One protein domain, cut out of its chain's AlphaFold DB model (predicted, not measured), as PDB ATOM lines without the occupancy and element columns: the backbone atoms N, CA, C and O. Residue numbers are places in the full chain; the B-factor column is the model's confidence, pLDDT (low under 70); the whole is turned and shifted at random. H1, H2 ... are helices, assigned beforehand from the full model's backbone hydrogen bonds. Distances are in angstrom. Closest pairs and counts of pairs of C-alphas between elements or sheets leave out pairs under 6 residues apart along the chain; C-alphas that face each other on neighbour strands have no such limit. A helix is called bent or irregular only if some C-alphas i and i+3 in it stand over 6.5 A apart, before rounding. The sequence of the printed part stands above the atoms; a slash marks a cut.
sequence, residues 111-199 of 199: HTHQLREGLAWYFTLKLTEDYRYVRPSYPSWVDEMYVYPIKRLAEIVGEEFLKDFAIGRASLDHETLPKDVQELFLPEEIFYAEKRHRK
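This is residues 111 to 199 of the 199 residues of an uncharacterized protein of Nitrososphaera gargensis (strain Ga9.2) (UniProt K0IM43). Two long helices, H1 and H3, cross at nearly a right angle and make the core, with the short helix H5 packed on both of them near the first residues of H1. H2 sits past the far end of H1, H4 folds back from the last residues of H3, and H6 lies beyond H5. The printed part has 89 residues with six named helices, H1 to H6 in order along the chain, and no named strand; its class is all helix. It is compact, with a radius of gyration of the C-alphas of 13.1 A, and spans 35 by 31 by 18 A.

H1 is residues 113 to 127, 21.0 A long, beginning with C-alpha 113 at (-15.490, -47.710, -48.677). H2 is residues 129 to 134; it is irregular, with C-alphas 130 and 133 8.9 A apart. H3 is residues 141 to 157, 24.0 A long, beginning with C-alpha 141 at (-7.541, -48.594, -34.215). It is irregular too, with C-alphas 145 and 148 7.1 A apart, and has a kink of 31 degrees near residue 148. H4 is residues 159 to 166, and H5 is residues 179 to 185. H6 is residues 188 to 196, 12.4 A long, ending with C-alpha 196 at (-6.125, -59.065, -40.127).

H1 is the hub, touching three helices. H3 touches it with residues 145 to 151 alone, about perpendicular at 79 degrees; their closest C-alphas, of Gly 118 and Tyr 146, are 4.3 A apart. H1 touches H5 with residues 114 to 118 alone, only just about perpendicular at 73 degrees; their closest C-alphas, of Leu 115 and Leu 184, are 4.9 A apart. H1 and H6 only just touch, only at their ends, with 3 pairs of C-alphas within 8 A; the closest, of His 113 and Glu 188, are 6.6 A apart. H3 touches H5 with residues 146 to 153 alone, about perpendicular at 82 degrees; their closest C-alphas, of Pro 149 and Val 181, are 5.0 A apart. H4 is close to but not clearly touching H3; their closest C-alphas, of Ala 154 and Leu 162, are 5.9 A apart. H2 and H4 are apart. Every O i to N i+4 pair is within hydrogen-bond range in H1, H4 and H6; the count is 11 of 13 in H3, 0 of 2 in H2 and 1 of 3 in H5, with O i to N i+3 counts of 1 of 3 in H2 and 3 of 4 in H5.

The two C-alphas farthest apart, of Tyr 133 and Glu 175, are 37.4 A apart. The printed part has no cut. The link from H4 to H5, residues 167 to 178, is long. The mean pLDDT of the printed part is 91.9, and residues 197 to 199 are under 70.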
ATOM      1  N   HIS A 111     -15.188 -43.015 -54.452       95.12
ATOM      2  CA  HIS A 111     -14.170 -43.500 -53.527       95.12
ATOM      3  C   HIS A 111     -14.548 -44.869 -52.956       95.12
ATOM      4  O   HIS A 111     -15.723 -45.162 -52.713       95.12
ATOM      5  N   THR A 112     -13.540 -45.695 -52.686       93.50
ATOM      6  CA  THR A 112     -13.693 -46.978 -51.981       93.50
ATOM      7  C   THR A 112     -14.289 -46.770 -50.591       93.50
ATOM      8  O   THR A 112     -14.232 -45.676 -50.024       93.50
ATOM      9  N   HIS A 113     -14.888 -47.811 -50.009       90.94
ATOM     10  CA  HIS A 113     -15.490 -47.710 -48.677       90.94
ATOM     11  C   HIS A 113     -14.478 -47.211 -47.625       90.94
ATOM     12  O   HIS A 113     -14.747 -46.238 -46.932       90.94
ATOM     13  N   GLN A 114     -13.274 -47.774 -47.610       92.06
ATOM     14  CA  GLN A 114     -12.192 -47.480 -46.666       92.06
ATOM     15  C   GLN A 114     -11.697 -46.045 -46.790       92.06
ATOM     16  O   GLN A 114     -11.433 -45.387 -45.787       92.06
ATOM     17  N   LEU A 115     -11.568 -45.553 -48.024       96.25
ATOM     18  CA  LEU A 115     -11.169 -44.178 -48.273       96.25
ATOM     19  C   LEU A 115     -12.251 -43.205 -47.800       96.25
ATOM     20  O   LEU A 115     -11.922 -42.184 -47.204       96.25
ATOM     21  N   ARG A 116     -13.535 -43.531 -48.002       96.56
ATOM     22  CA  ARG A 116     -14.649 -42.718 -47.487       96.56
ATOM     23  C   ARG A 116     -14.663 -42.676 -45.963       96.56
ATOM     24  O   ARG A 116     -14.758 -41.583 -45.416       96.56
ATOM     25  N   GLU A 117     -14.503 -43.818 -45.296       94.69
ATOM     26  CA  GLU A 117     -14.330 -43.894 -43.835       94.69
ATOM     27  C   GLU A 117     -13.129 -43.061 -43.374       94.69
ATOM     28  O   GLU A 117     -13.240 -42.229 -42.474       94.69
ATOM     29  N   GLY A 118     -11.989 -43.220 -44.051       96.94
ATOM     30  CA  GLY A 118     -10.772 -42.452 -43.820       96.94
ATOM     31  C   GLY A 118     -11.002 -40.949 -43.835       96.94
ATOM     32  O   GLY A 118     -10.704 -40.249 -42.863       96.94
ATOM     33  N   LEU A 119     -11.519 -40.456 -44.956       98.44
ATOM     34  CA  LEU A 119     -11.785 -39.041 -45.171       98.44
ATOM     35  C   LEU A 119     -12.807 -38.521 -44.154       98.44
ATOM     36  O   LEU A 119     -12.583 -37.465 -43.560       98.44
ATOM     37  N   ALA A 120     -13.885 -39.266 -43.896       97.94
ATOM     38  CA  ALA A 120     -14.909 -38.858 -42.943       97.94
ATOM     39  C   ALA A 120     -14.342 -38.697 -41.532       97.94
ATOM     40  O   ALA A 120     -14.562 -37.662 -40.896       97.94
ATOM     41  N   TRP A 121     -13.552 -39.662 -41.055       97.69
ATOM     42  CA  TRP A 121     -12.876 -39.562 -39.762       97.69
ATOM     43  C   TRP A 121     -11.901 -38.393 -39.711       97.69
ATOM     44  O   TRP A 121     -11.973 -37.577 -38.789       97.69
ATOM     45  N   TYR A 122     -11.033 -38.263 -40.715       98.31
ATOM     46  CA  TYR A 122     -10.064 -37.174 -40.784       98.31
ATOM     47  C   TYR A 122     -10.739 -35.799 -40.691       98.31
ATOM     48  O   TYR A 122     -10.397 -34.999 -39.814       98.31
ATOM     49  N   PHE A 123     -11.745 -35.538 -41.528       98.38
ATOM     50  CA  PHE A 123     -12.431 -34.248 -41.536       98.38
ATOM     51  C   PHE A 123     -13.301 -34.031 -40.299       98.38
ATOM     52  O   PHE A 123     -13.349 -32.912 -39.796       98.38
ATOM     53  N   THR A 124     -13.911 -35.079 -39.738       98.06
ATOM     54  CA  THR A 124     -14.627 -34.973 -38.453       98.06
ATOM     55  C   THR A 124     -13.688 -34.480 -37.353       98.06
ATOM     56  O   THR A 124     -14.030 -33.570 -36.595       98.06
ATOM     57  N   LEU A 125     -12.485 -35.053 -37.259       97.12
ATOM     58  CA  LEU A 125     -11.504 -34.681 -36.237       97.12
ATOM     59  C   LEU A 125     -10.918 -33.291 -36.468       97.12
ATOM     60  O   LEU A 125     -10.709 -32.562 -35.493       97.12
ATOM     61  N   LYS A 126     -10.697 -32.929 -37.733       96.88
ATOM     62  CA  LYS A 126     -10.210 -31.613 -38.147       96.88
ATOM     63  C   LYS A 126     -11.208 -30.504 -37.824       96.88
ATOM     64  O   LYS A 126     -10.868 -29.539 -37.154       96.88
ATOM     65  N   LEU A 127     -12.474 -30.688 -38.194       97.25
ATOM     66  CA  LEU A 127     -13.551 -29.721 -37.951       97.25
ATOM     67  C   LEU A 127     -13.955 -29.600 -36.474       97.25
ATOM     68  O   LEU A 127     -14.722 -28.714 -36.105       97.25
ATOM     69  N   THR A 128     -13.441 -30.481 -35.618       96.69
ATOM     70  CA  THR A 128     -13.681 -30.472 -34.168       96.69
ATOM     71  C   THR A 128     -12.390 -30.320 -33.366       96.69
ATOM     72  O   THR A 128     -12.362 -30.648 -32.177       96.69
ATOM     73  N   GLU A 129     -11.303 -29.853 -33.986       94.38
ATOM     74  CA  GLU A 129      -9.993 -29.744 -33.337       94.38
ATOM     75  C   GLU A 129     -10.011 -28.841 -32.100       94.38
ATOM     76  O   GLU A 129      -9.518 -29.254 -31.042       94.38
ATOM     77  N   ASP A 130     -10.692 -27.700 -32.199       93.81
ATOM     78  CA  ASP A 130     -10.867 -26.730 -31.110       93.81
ATOM     79  C   ASP A 130     -11.968 -27.128 -30.110       93.81
ATOM     80  O   ASP A 130     -12.074 -26.569 -29.017       93.81
ATOM     81  N   TYR A 131     -12.780 -28.134 -30.447       93.25
ATOM     82  CA  TYR A 131     -13.964 -28.535 -29.683       93.25
ATOM     83  C   TYR A 131     -13.967 -30.032 -29.377       93.25
ATOM     84  O   TYR A 131     -14.989 -30.698 -29.490       93.25
ATOM     85  N   ARG A 132     -12.831 -30.590 -28.952       90.88
ATOM     86  CA  ARG A 132     -12.643 -32.051 -28.807       90.88
ATOM     87  C   ARG A 132     -13.723 -32.774 -27.989       90.88
ATOM     88  O   ARG A 132     -13.960 -33.952 -28.223       90.88
ATOM     89  N   TYR A 133     -14.393 -32.083 -27.066       90.81
ATOM     90  CA  TYR A 133     -15.487 -32.624 -26.250       90.81
ATOM     91  C   TYR A 133     -16.745 -33.013 -27.052       90.81
ATOM     92  O   TYR A 133     -17.576 -33.763 -26.541       90.81
ATOM     93  N   VAL A 134     -16.895 -32.524 -28.291       92.56
ATOM     94  CA  VAL A 134     -18.030 -32.861 -29.170       92.56
ATOM     95  C   VAL A 134     -17.763 -34.066 -30.068       92.56
ATOM     96  O   VAL A 134     -18.693 -34.524 -30.736       92.56
ATOM     97  N   ARG A 135     -16.519 -34.563 -30.109       91.69
ATOM     98  CA  ARG A 135     -16.113 -35.670 -30.980       91.69
ATOM     99  C   ARG A 135     -16.926 -36.931 -30.680       91.69
ATOM    100  O   ARG A 135     -17.235 -37.193 -29.511       91.69
ATOM    101  N   PRO A 136     -17.268 -37.724 -31.709       89.25
ATOM    102  CA  PRO A 136     -17.800 -39.052 -31.461       89.25
ATOM    103  C   PRO A 136     -16.710 -39.900 -30.790       89.25
ATOM    104  O   PRO A 136     -15.519 -39.726 -31.053       89.25
ATOM    105  N   SER A 137     -17.107 -40.797 -29.891       86.94
ATOM    106  CA  SER A 137     -16.165 -41.755 -29.312       86.94
ATOM    107  C   SER A 137     -15.830 -42.808 -30.360       86.94
ATOM    108  O   SER A 137     -16.739 -43.374 -30.962       86.94
ATOM    109  N   TYR A 138     -14.549 -43.116 -30.533       86.38
ATOM    110  CA  TYR A 138     -14.111 -44.121 -31.494       86.38
ATOM    111  C   TYR A 138     -12.948 -44.957 -30.937       86.38
ATOM    112  O   TYR A 138     -12.207 -44.487 -30.069       86.38
ATOM    113  N   PRO A 139     -12.793 -46.221 -31.365       85.62
ATOM    114  CA  PRO A 139     -11.674 -47.055 -30.936       85.62
ATOM    115  C   PRO A 139     -10.331 -46.567 -31.495       85.62
ATOM    116  O   PRO A 139     -10.260 -46.171 -32.651       85.62
ATOM    117  N   SER A 140      -9.238 -46.721 -30.744       86.19
ATOM    118  CA  SER A 140      -7.897 -46.266 -31.163       86.19
ATOM    119  C   SER A 140      -7.413 -46.833 -32.505       86.19
ATOM    120  O   SER A 140      -6.616 -46.199 -33.185       86.19
ATOM    121  N   TRP A 141      -7.902 -48.008 -32.920       86.62
ATOM    122  CA  TRP A 141      -7.541 -48.594 -34.215       86.62
ATOM    123  C   TRP A 141      -8.009 -47.746 -35.407       86.62
ATOM    124  O   TRP A 141      -7.430 -47.866 -36.482       86.62
ATOM    125  N   VAL A 142      -9.013 -46.877 -35.235       89.19
ATOM    126  CA  VAL A 142      -9.449 -45.923 -36.271       89.19
ATOM    127  C   VAL A 142      -8.324 -44.946 -36.598       89.19
ATOM    128  O   VAL A 142      -8.127 -44.623 -37.766       89.19
ATOM    129  N   ASP A 143      -7.535 -44.519 -35.606       91.19
ATOM    130  CA  ASP A 143      -6.419 -43.610 -35.870       91.19
ATOM    131  C   ASP A 143      -5.395 -44.272 -36.803       91.19
ATOM    132  O   ASP A 143      -5.014 -43.705 -37.824       91.19
ATOM    133  N   GLU A 144      -5.013 -45.512 -36.496       90.19
ATOM    134  CA  GLU A 144      -4.025 -46.275 -37.265       90.19
ATOM    135  C   GLU A 144      -4.532 -46.705 -38.645       90.19
ATOM    136  O   GLU A 144      -3.783 -46.665 -39.622       90.19
ATOM    137  N   MET A 145      -5.791 -47.137 -38.735       89.19
ATOM    138  CA  MET A 145      -6.362 -47.648 -39.981       89.19
ATOM    139  C   MET A 145      -6.739 -46.543 -40.961       89.19
ATOM    140  O   MET A 145      -6.645 -46.762 -42.168       89.19
ATOM    141  N   TYR A 146      -7.176 -45.394 -40.451       94.50
ATOM    142  CA  TYR A 146      -7.875 -44.386 -41.237       94.50
ATOM    143  C   TYR A 146      -7.244 -43.002 -41.100       94.50
ATOM    144  O   TYR A 146      -6.819 -42.418 -42.097       94.50
ATOM    145  N   VAL A 147      -7.125 -42.480 -39.880       95.94
ATOM    146  CA  VAL A 147      -6.736 -41.075 -39.677       95.94
ATOM    147  C   VAL A 147      -5.281 -40.821 -40.073       95.94
ATOM    148  O   VAL A 147      -5.010 -39.835 -40.758       95.94
ATOM    149  N   TYR A 148      -4.338 -41.681 -39.679       96.38
ATOM    150  CA  TYR A 148      -2.918 -41.488 -39.993       96.38
ATOM    151  C   TYR A 148      -2.622 -41.574 -41.496       96.38
ATOM    152  O   TYR A 148      -1.970 -40.652 -41.994       96.38
ATOM    153  N   PRO A 149      -3.124 -42.576 -42.249       97.19
ATOM    154  CA  PRO A 149      -2.953 -42.593 -43.700       97.19
ATOM    155  C   PRO A 149      -3.528 -41.350 -44.394       97.19
ATOM    156  O   PRO A 149      -2.861 -40.764 -45.246       97.19
ATOM    157  N   ILE A 150      -4.717 -40.876 -44.003       98.31
ATOM    158  CA  ILE A 150      -5.299 -39.664 -44.606       98.31
ATOM    159  C   ILE A 150      -4.525 -38.410 -44.214       98.31
ATOM    160  O   ILE A 150      -4.306 -37.540 -45.052       98.31
ATOM    161  N   LYS A 151      -4.055 -38.310 -42.967       97.94
ATOM    162  CA  LYS A 151      -3.204 -37.196 -42.544       97.94
ATOM    163  C   LYS A 151      -1.915 -37.146 -43.364       97.94
ATOM    164  O   LYS A 151      -1.533 -36.076 -43.824       97.94
ATOM    165  N   ARG A 152      -1.291 -38.299 -43.607       97.62
ATOM    166  CA  ARG A 152      -0.118 -38.406 -44.479       97.62
ATOM    167  C   ARG A 152      -0.445 -38.015 -45.916       97.62
ATOM    168  O   ARG A 152       0.341 -37.322 -46.552       97.62
ATOM    169  N   LEU A 153      -1.607 -38.426 -46.425       97.94
ATOM    170  CA  LEU A 153      -2.077 -37.985 -47.734       97.94
ATOM    171  C   LEU A 153      -2.214 -36.455 -47.782       97.94
ATOM    172  O   LEU A 153      -1.691 -35.844 -48.708       97.94
ATOM    173  N   ALA A 154      -2.823 -35.838 -46.765       97.69
ATOM    174  CA  ALA A 154      -2.962 -34.385 -46.644       97.69
ATOM    175  C   ALA A 154      -1.605 -33.661 -46.671       97.69
ATOM    176  O   ALA A 154      -1.474 -32.617 -47.301       97.69
ATOM    177  N   GLU A 155      -0.582 -34.222 -46.019       97.56
ATOM    178  CA  GLU A 155       0.785 -33.682 -46.024       97.56
ATOM    179  C   GLU A 155       1.444 -33.748 -47.413       97.56
ATOM    180  O   GLU A 155       2.258 -32.887 -47.742       97.56
ATOM    181  N   ILE A 156       1.090 -34.743 -48.234       97.00
ATOM    182  CA  ILE A 156       1.629 -34.928 -49.590       97.00
ATOM    183  C   ILE A 156       0.939 -34.004 -50.596       97.00
ATOM    184  O   ILE A 156       1.612 -33.361 -51.400       97.00
ATOM    185  N   VAL A 157      -0.397 -33.965 -50.585       96.75
ATOM    186  CA  VAL A 157      -1.189 -33.281 -51.626       96.75
ATOM    187  C   VAL A 157      -1.636 -31.875 -51.224       96.75
ATOM    188  O   VAL A 157      -2.013 -31.081 -52.082       96.75
ATOM    189  N   GLY A 158      -1.566 -31.546 -49.934       97.56
ATOM    190  CA  GLY A 158      -2.079 -30.304 -49.368       97.56
ATOM    191  C   GLY A 158      -3.569 -30.371 -49.024       97.56
ATOM    192  O   GLY A 158      -4.348 -31.113 -49.623       97.56
ATOM    193  N   GLU A 159      -3.980 -29.558 -48.050       96.25
ATOM    194  CA  GLU A 159      -5.334 -29.615 -47.489       96.25
ATOM    195  C   GLU A 159      -6.433 -29.252 -48.491       96.25
ATOM    196  O   GLU A 159      -7.438 -29.951 -48.586       96.25
ATOM    197  N   GLU A 160      -6.241 -28.173 -49.252       97.25
ATOM    198  CA  GLU A 160      -7.245 -27.721 -50.221       97.25
ATOM    199  C   GLU A 160      -7.445 -28.750 -51.338       97.25
ATOM    200  O   GLU A 160      -8.579 -29.024 -51.728       97.25
ATOM    201  N   PHE A 161      -6.366 -29.395 -51.792       98.12
ATOM    202  CA  PHE A 161      -6.482 -30.490 -52.752       98.12
ATOM    203  C   PHE A 161      -7.212 -31.683 -52.139       98.12
ATOM    204  O   PHE A 161      -8.095 -32.248 -52.779       98.12
ATOM    205  N   LEU A 162      -6.874 -32.074 -50.903       98.25
ATOM    206  CA  LEU A 162      -7.535 -33.192 -50.228       98.25
ATOM    207  C   LEU A 162      -9.039 -32.938 -50.074       98.25
ATOM    208  O   LEU A 162      -9.838 -33.859 -50.239       98.25
ATOM    209  N   LYS A 163      -9.429 -31.688 -49.809       97.94
ATOM    210  CA  LYS A 163     -10.824 -31.253 -49.751       97.94
ATOM    211  C   LYS A 163     -11.541 -31.458 -51.084       97.94
ATOM    212  O   LYS A 163     -12.585 -32.108 -51.111       97.94
ATOM    213  N   ASP A 164     -10.970 -30.954 -52.178       98.12
ATOM    214  CA  ASP A 164     -11.540 -31.109 -53.521       98.12
ATOM    215  C   ASP A 164     -11.572 -32.577 -53.961       98.12
ATOM    216  O   ASP A 164     -12.556 -33.039 -54.542       98.12
ATOM    217  N   PHE A 165     -10.534 -33.343 -53.630       98.12
ATOM    218  CA  PHE A 165     -10.472 -34.780 -53.864       98.12
ATOM    219  C   PHE A 165     -11.585 -35.518 -53.113       98.12
ATOM    220  O   PHE A 165     -12.295 -36.332 -53.707       98.12
ATOM    221  N   ALA A 166     -11.802 -35.206 -51.833       98.06
ATOM    222  CA  ALA A 166     -12.819 -35.857 -51.011       98.06
ATOM    223  C   ALA A 166     -14.223 -35.728 -51.608       98.06
ATOM    224  O   ALA A 166     -14.969 -36.706 -51.643       98.06
ATOM    225  N   ILE A 167     -14.550 -34.557 -52.156       97.50
ATOM    226  CA  ILE A 167     -15.855 -34.267 -52.769       97.50
ATOM    227  C   ILE A 167     -15.900 -34.571 -54.279       97.50
ATOM    228  O   ILE A 167     -16.874 -34.237 -54.950       97.50
ATOM    229  N   GLY A 168     -14.859 -35.206 -54.830       96.31
ATOM    230  CA  GLY A 168     -14.818 -35.673 -56.222       96.31
ATOM    231  C   GLY A 168     -14.557 -34.586 -57.270       96.31
ATOM    232  O   GLY A 168     -14.812 -34.808 -58.452       96.31
ATOM    233  N   ARG A 169     -14.054 -33.414 -56.865       96.75
ATOM    234  CA  ARG A 169     -13.635 -32.323 -57.767       96.75
ATOM    235  C   ARG A 169     -12.187 -32.445 -58.239       96.75
ATOM    236  O   ARG A 169     -11.801 -31.751 -59.176       96.75
ATOM    237  N   ALA A 170     -11.408 -33.330 -57.625       96.19
ATOM    238  CA  ALA A 170     -10.051 -33.665 -58.036       96.19
ATOM    239  C   ALA A 170      -9.864 -35.185 -58.114       96.19
ATOM    240  O   ALA A 170     -10.566 -35.949 -57.449       96.19
ATOM    241  N   SER A 171      -8.897 -35.618 -58.920       93.81
ATOM    242  CA  SER A 171      -8.461 -37.010 -59.024       93.81
ATOM    243  C   SER A 171      -6.994 -37.132 -58.634       93.81
ATOM    244  O   SER A 171      -6.216 -36.191 -58.782       93.81
ATOM    245  N   LEU A 172      -6.623 -38.303 -58.123       92.69
ATOM    246  CA  LEU A 172      -5.281 -38.593 -57.639       92.69
ATOM    247  C   LEU A 172      -4.806 -39.912 -58.243       92.69
ATOM    248  O   LEU A 172      -5.504 -40.923 -58.145       92.69
ATOM    249  N   ASP A 173      -3.616 -39.897 -58.835       91.88
ATOM    250  CA  ASP A 173      -2.891 -41.130 -59.122       91.88
ATOM    251  C   ASP A 173      -2.306 -41.661 -57.810       91.88
ATOM    252  O   ASP A 173      -1.495 -41.001 -57.154       91.88
ATOM    253  N   HIS A 174      -2.785 -42.829 -57.389       89.38
ATOM    254  CA  HIS A 174      -2.454 -43.398 -56.092       89.38
ATOM    255  C   HIS A 174      -1.305 -44.410 -56.159       89.38
ATOM    256  O   HIS A 174      -0.767 -44.754 -55.109       89.38
ATOM    257  N   GLU A 175      -0.860 -44.837 -57.347       90.12
ATOM    258  CA  GLU A 175       0.182 -45.869 -57.489       90.12
ATOM    259  C   GLU A 175       1.548 -45.417 -56.950       90.12
ATOM    260  O   GLU A 175       2.366 -46.236 -56.526       90.12
ATOM    261  N   THR A 176       1.795 -44.105 -56.906       89.44
ATOM    262  CA  THR A 176       3.041 -43.521 -56.386       89.44
ATOM    263  C   THR A 176       2.986 -43.149 -54.904       89.44
ATOM    264  O   THR A 176       3.978 -42.670 -54.352       89.44
ATOM    265  N   LEU A 177       1.835 -43.313 -54.245       94.81
ATOM    266  CA  LEU A 177       1.677 -42.936 -52.840       94.81
ATOM    267  C   LEU A 177       2.385 -43.928 -51.908       94.81
ATOM    268  O   LEU A 177       2.673 -45.058 -52.290       94.81
ATOM    269  N   PRO A 178       2.655 -43.557 -50.651       94.81
ATOM    270  CA  PRO A 178       3.101 -44.515 -49.649       94.81
ATOM    271  C   PRO A 178       2.108 -45.671 -49.461       94.81
ATOM    272  O   PRO A 178       0.897 -45.470 -49.522       94.81
ATOM    273  N   LYS A 179       2.617 -46.884 -49.208       92.88
ATOM    274  CA  LYS A 179       1.819 -48.124 -49.171       92.88
ATOM    275  C   LYS A 179       0.617 -48.065 -48.215       92.88
ATOM    276  O   LYS A 179      -0.467 -48.516 -48.555       92.88
ATOM    277  N   ASP A 180       0.801 -47.484 -47.038       91.06
ATOM    278  CA  ASP A 180      -0.249 -47.243 -46.043       91.06
ATOM    279  C   ASP A 180      -1.398 -46.376 -46.575       91.06
ATOM    280  O   ASP A 180      -2.549 -46.603 -46.211       91.06
ATOM    281  N   VAL A 181      -1.100 -45.421 -47.460       95.44
ATOM    282  CA  VAL A 181      -2.103 -44.597 -48.147       95.44
ATOM    283  C   VAL A 181      -2.737 -45.370 -49.301       95.44
ATOM    284  O   VAL A 181      -3.957 -45.338 -49.441       95.44
ATOM    285  N   GLN A 182      -1.940 -46.103 -50.088       95.06
ATOM    286  CA  GLN A 182      -2.444 -46.951 -51.179       95.06
ATOM    287  C   GLN A 182      -3.472 -47.971 -50.689       95.06
ATOM    288  O   GLN A 182      -4.463 -48.225 -51.366       95.06
ATOM    289  N   GLU A 183      -3.269 -48.522 -49.491       93.88
ATOM    290  CA  GLU A 183      -4.180 -49.493 -48.885       93.88
ATOM    291  C   GLU A 183      -5.619 -48.970 -48.757       93.88
ATOM    292  O   GLU A 183      -6.554 -49.757 -48.862       93.88
ATOM    293  N   LEU A 184      -5.828 -47.657 -48.602       94.50
ATOM    294  CA  LEU A 184      -7.175 -47.074 -48.552       94.50
ATOM    295  C   LEU A 184      -7.940 -47.205 -49.876       94.50
ATOM    296  O   LEU A 184      -9.166 -47.156 -49.877       94.50
ATOM    297  N   PHE A 185      -7.235 -47.377 -50.995       94.50
ATOM    298  CA  PHE A 185      -7.807 -47.525 -52.335       94.50
ATOM    299  C   PHE A 185      -8.108 -48.988 -52.691       94.50
ATOM    300  O   PHE A 185      -8.594 -49.268 -53.788       94.50
ATOM    301  N   LEU A 186      -7.839 -49.933 -51.786       91.62
ATOM    302  CA  LEU A 186      -8.147 -51.341 -52.007       91.62
ATOM    303  C   LEU A 186      -9.655 -51.614 -51.866       91.62
ATOM    304  O   LEU A 186     -10.334 -50.935 -51.092       91.62
ATOM    305  N   PRO A 187     -10.179 -52.643 -52.559       88.81
ATOM    306  CA  PRO A 187     -11.489 -53.211 -52.263       88.81
ATOM    307  C   PRO A 187     -11.610 -53.638 -50.798       88.81
ATOM    308  O   PRO A 187     -10.622 -54.007 -50.153       88.81
ATOM    309  N   GLU A 188     -12.838 -53.633 -50.291       82.88
ATOM    310  CA  GLU A 188     -13.119 -53.828 -48.873       82.88
ATOM    311  C   GLU A 188     -12.627 -55.163 -48.328       82.88
ATOM    312  O   GLU A 188     -11.984 -55.225 -47.273       82.88
ATOM    313  N   GLU A 189     -12.860 -56.224 -49.088       83.75
ATOM    314  CA  GLU A 189     -12.489 -57.581 -48.726       83.75
ATOM    315  C   GLU A 189     -10.968 -57.709 -48.601       83.75
ATOM    316  O   GLU A 189     -10.462 -58.326 -47.657       83.75
ATOM    317  N   ILE A 190     -10.233 -57.078 -49.525       86.06
ATOM    318  CA  ILE A 190      -8.769 -57.102 -49.566       86.06
ATOM    319  C   ILE A 190      -8.199 -56.278 -48.413       86.06
ATOM    320  O   ILE A 190      -7.340 -56.767 -47.679       86.06
ATOM    321  N   PHE A 191      -8.712 -55.064 -48.196       86.75
ATOM    322  CA  PHE A 191      -8.245 -54.191 -47.123       86.75
ATOM    323  C   PHE A 191      -8.345 -54.866 -45.750       86.75
ATOM    324  O   PHE A 191      -7.360 -54.952 -45.011       86.75
ATOM    325  N   TYR A 192      -9.518 -55.406 -45.409       82.19
ATOM    326  CA  TYR A 192      -9.712 -56.051 -44.112       82.19
ATOM    327  C   TYR A 192      -9.024 -57.418 -44.015       82.19
ATOM    328  O   TYR A 192      -8.675 -57.847 -42.910       82.19
ATOM    329  N   ALA A 193      -8.801 -58.129 -45.125       82.12
ATOM    330  CA  ALA A 193      -7.948 -59.316 -45.124       82.12
ATOM    331  C   ALA A 193      -6.498 -58.946 -44.770       82.12
ATOM    332  O   ALA A 193      -5.942 -59.498 -43.818       82.12
ATOM    333  N   GLU A 194      -5.908 -57.955 -45.443       81.56
ATOM    334  CA  GLU A 194      -4.531 -57.533 -45.178       81.56
ATOM    335  C   GLU A 194      -4.321 -57.040 -43.742       81.56
ATOM    336  O   GLU A 194      -3.338 -57.414 -43.099       81.56
ATOM    337  N   LYS A 195      -5.251 -56.243 -43.200       80.50
ATOM    338  CA  LYS A 195      -5.141 -55.733 -41.821       80.50
ATOM    339  C   LYS A 195      -5.264 -56.836 -40.767       80.50
ATOM    340  O   LYS A 195      -4.636 -56.733 -39.714       80.50
ATOM    341  N   ARG A 196      -6.021 -57.907 -41.036       74.00
ATOM    342  CA  ARG A 196      -6.125 -59.065 -40.127       74.00
ATOM    343  C   ARG A 196      -4.825 -59.863 -40.035       74.00
ATOM    344  O   ARG A 196      -4.532 -60.384 -38.965       74.00
ATOM    345  N   HIS A 197      -4.047 -59.932 -41.114       60.34
ATOM    346  CA  HIS A 197      -2.807 -60.715 -41.183       60.34
ATOM    347  C   HIS A 197      -1.544 -59.969 -40.719       60.34
ATOM    348  O   HIS A 197      -0.472 -60.564 -40.686       60.34
ATOM    349  N   ARG A 198      -1.649 -58.680 -40.366       59.84
ATOM    350  CA  ARG A 198      -0.530 -57.864 -39.848       59.84
ATOM    351  C   ARG A 198      -0.476 -57.768 -38.314       59.84
ATOM    352  O   ARG A 198       0.333 -57.000 -37.800       59.84
ATOM    353  N   LYS A 199      -1.329 -58.514 -37.604       47.94
ATOM    354  CA  LYS A 199      -1.230 -58.739 -36.151       47.94
ATOM    355  C   LYS A 199      -0.353 -59.948 -35.860       47.94
ATOM    356  O   LYS A 199       0.376 -59.882 -34.851       47.94
TER     357      LYS A 199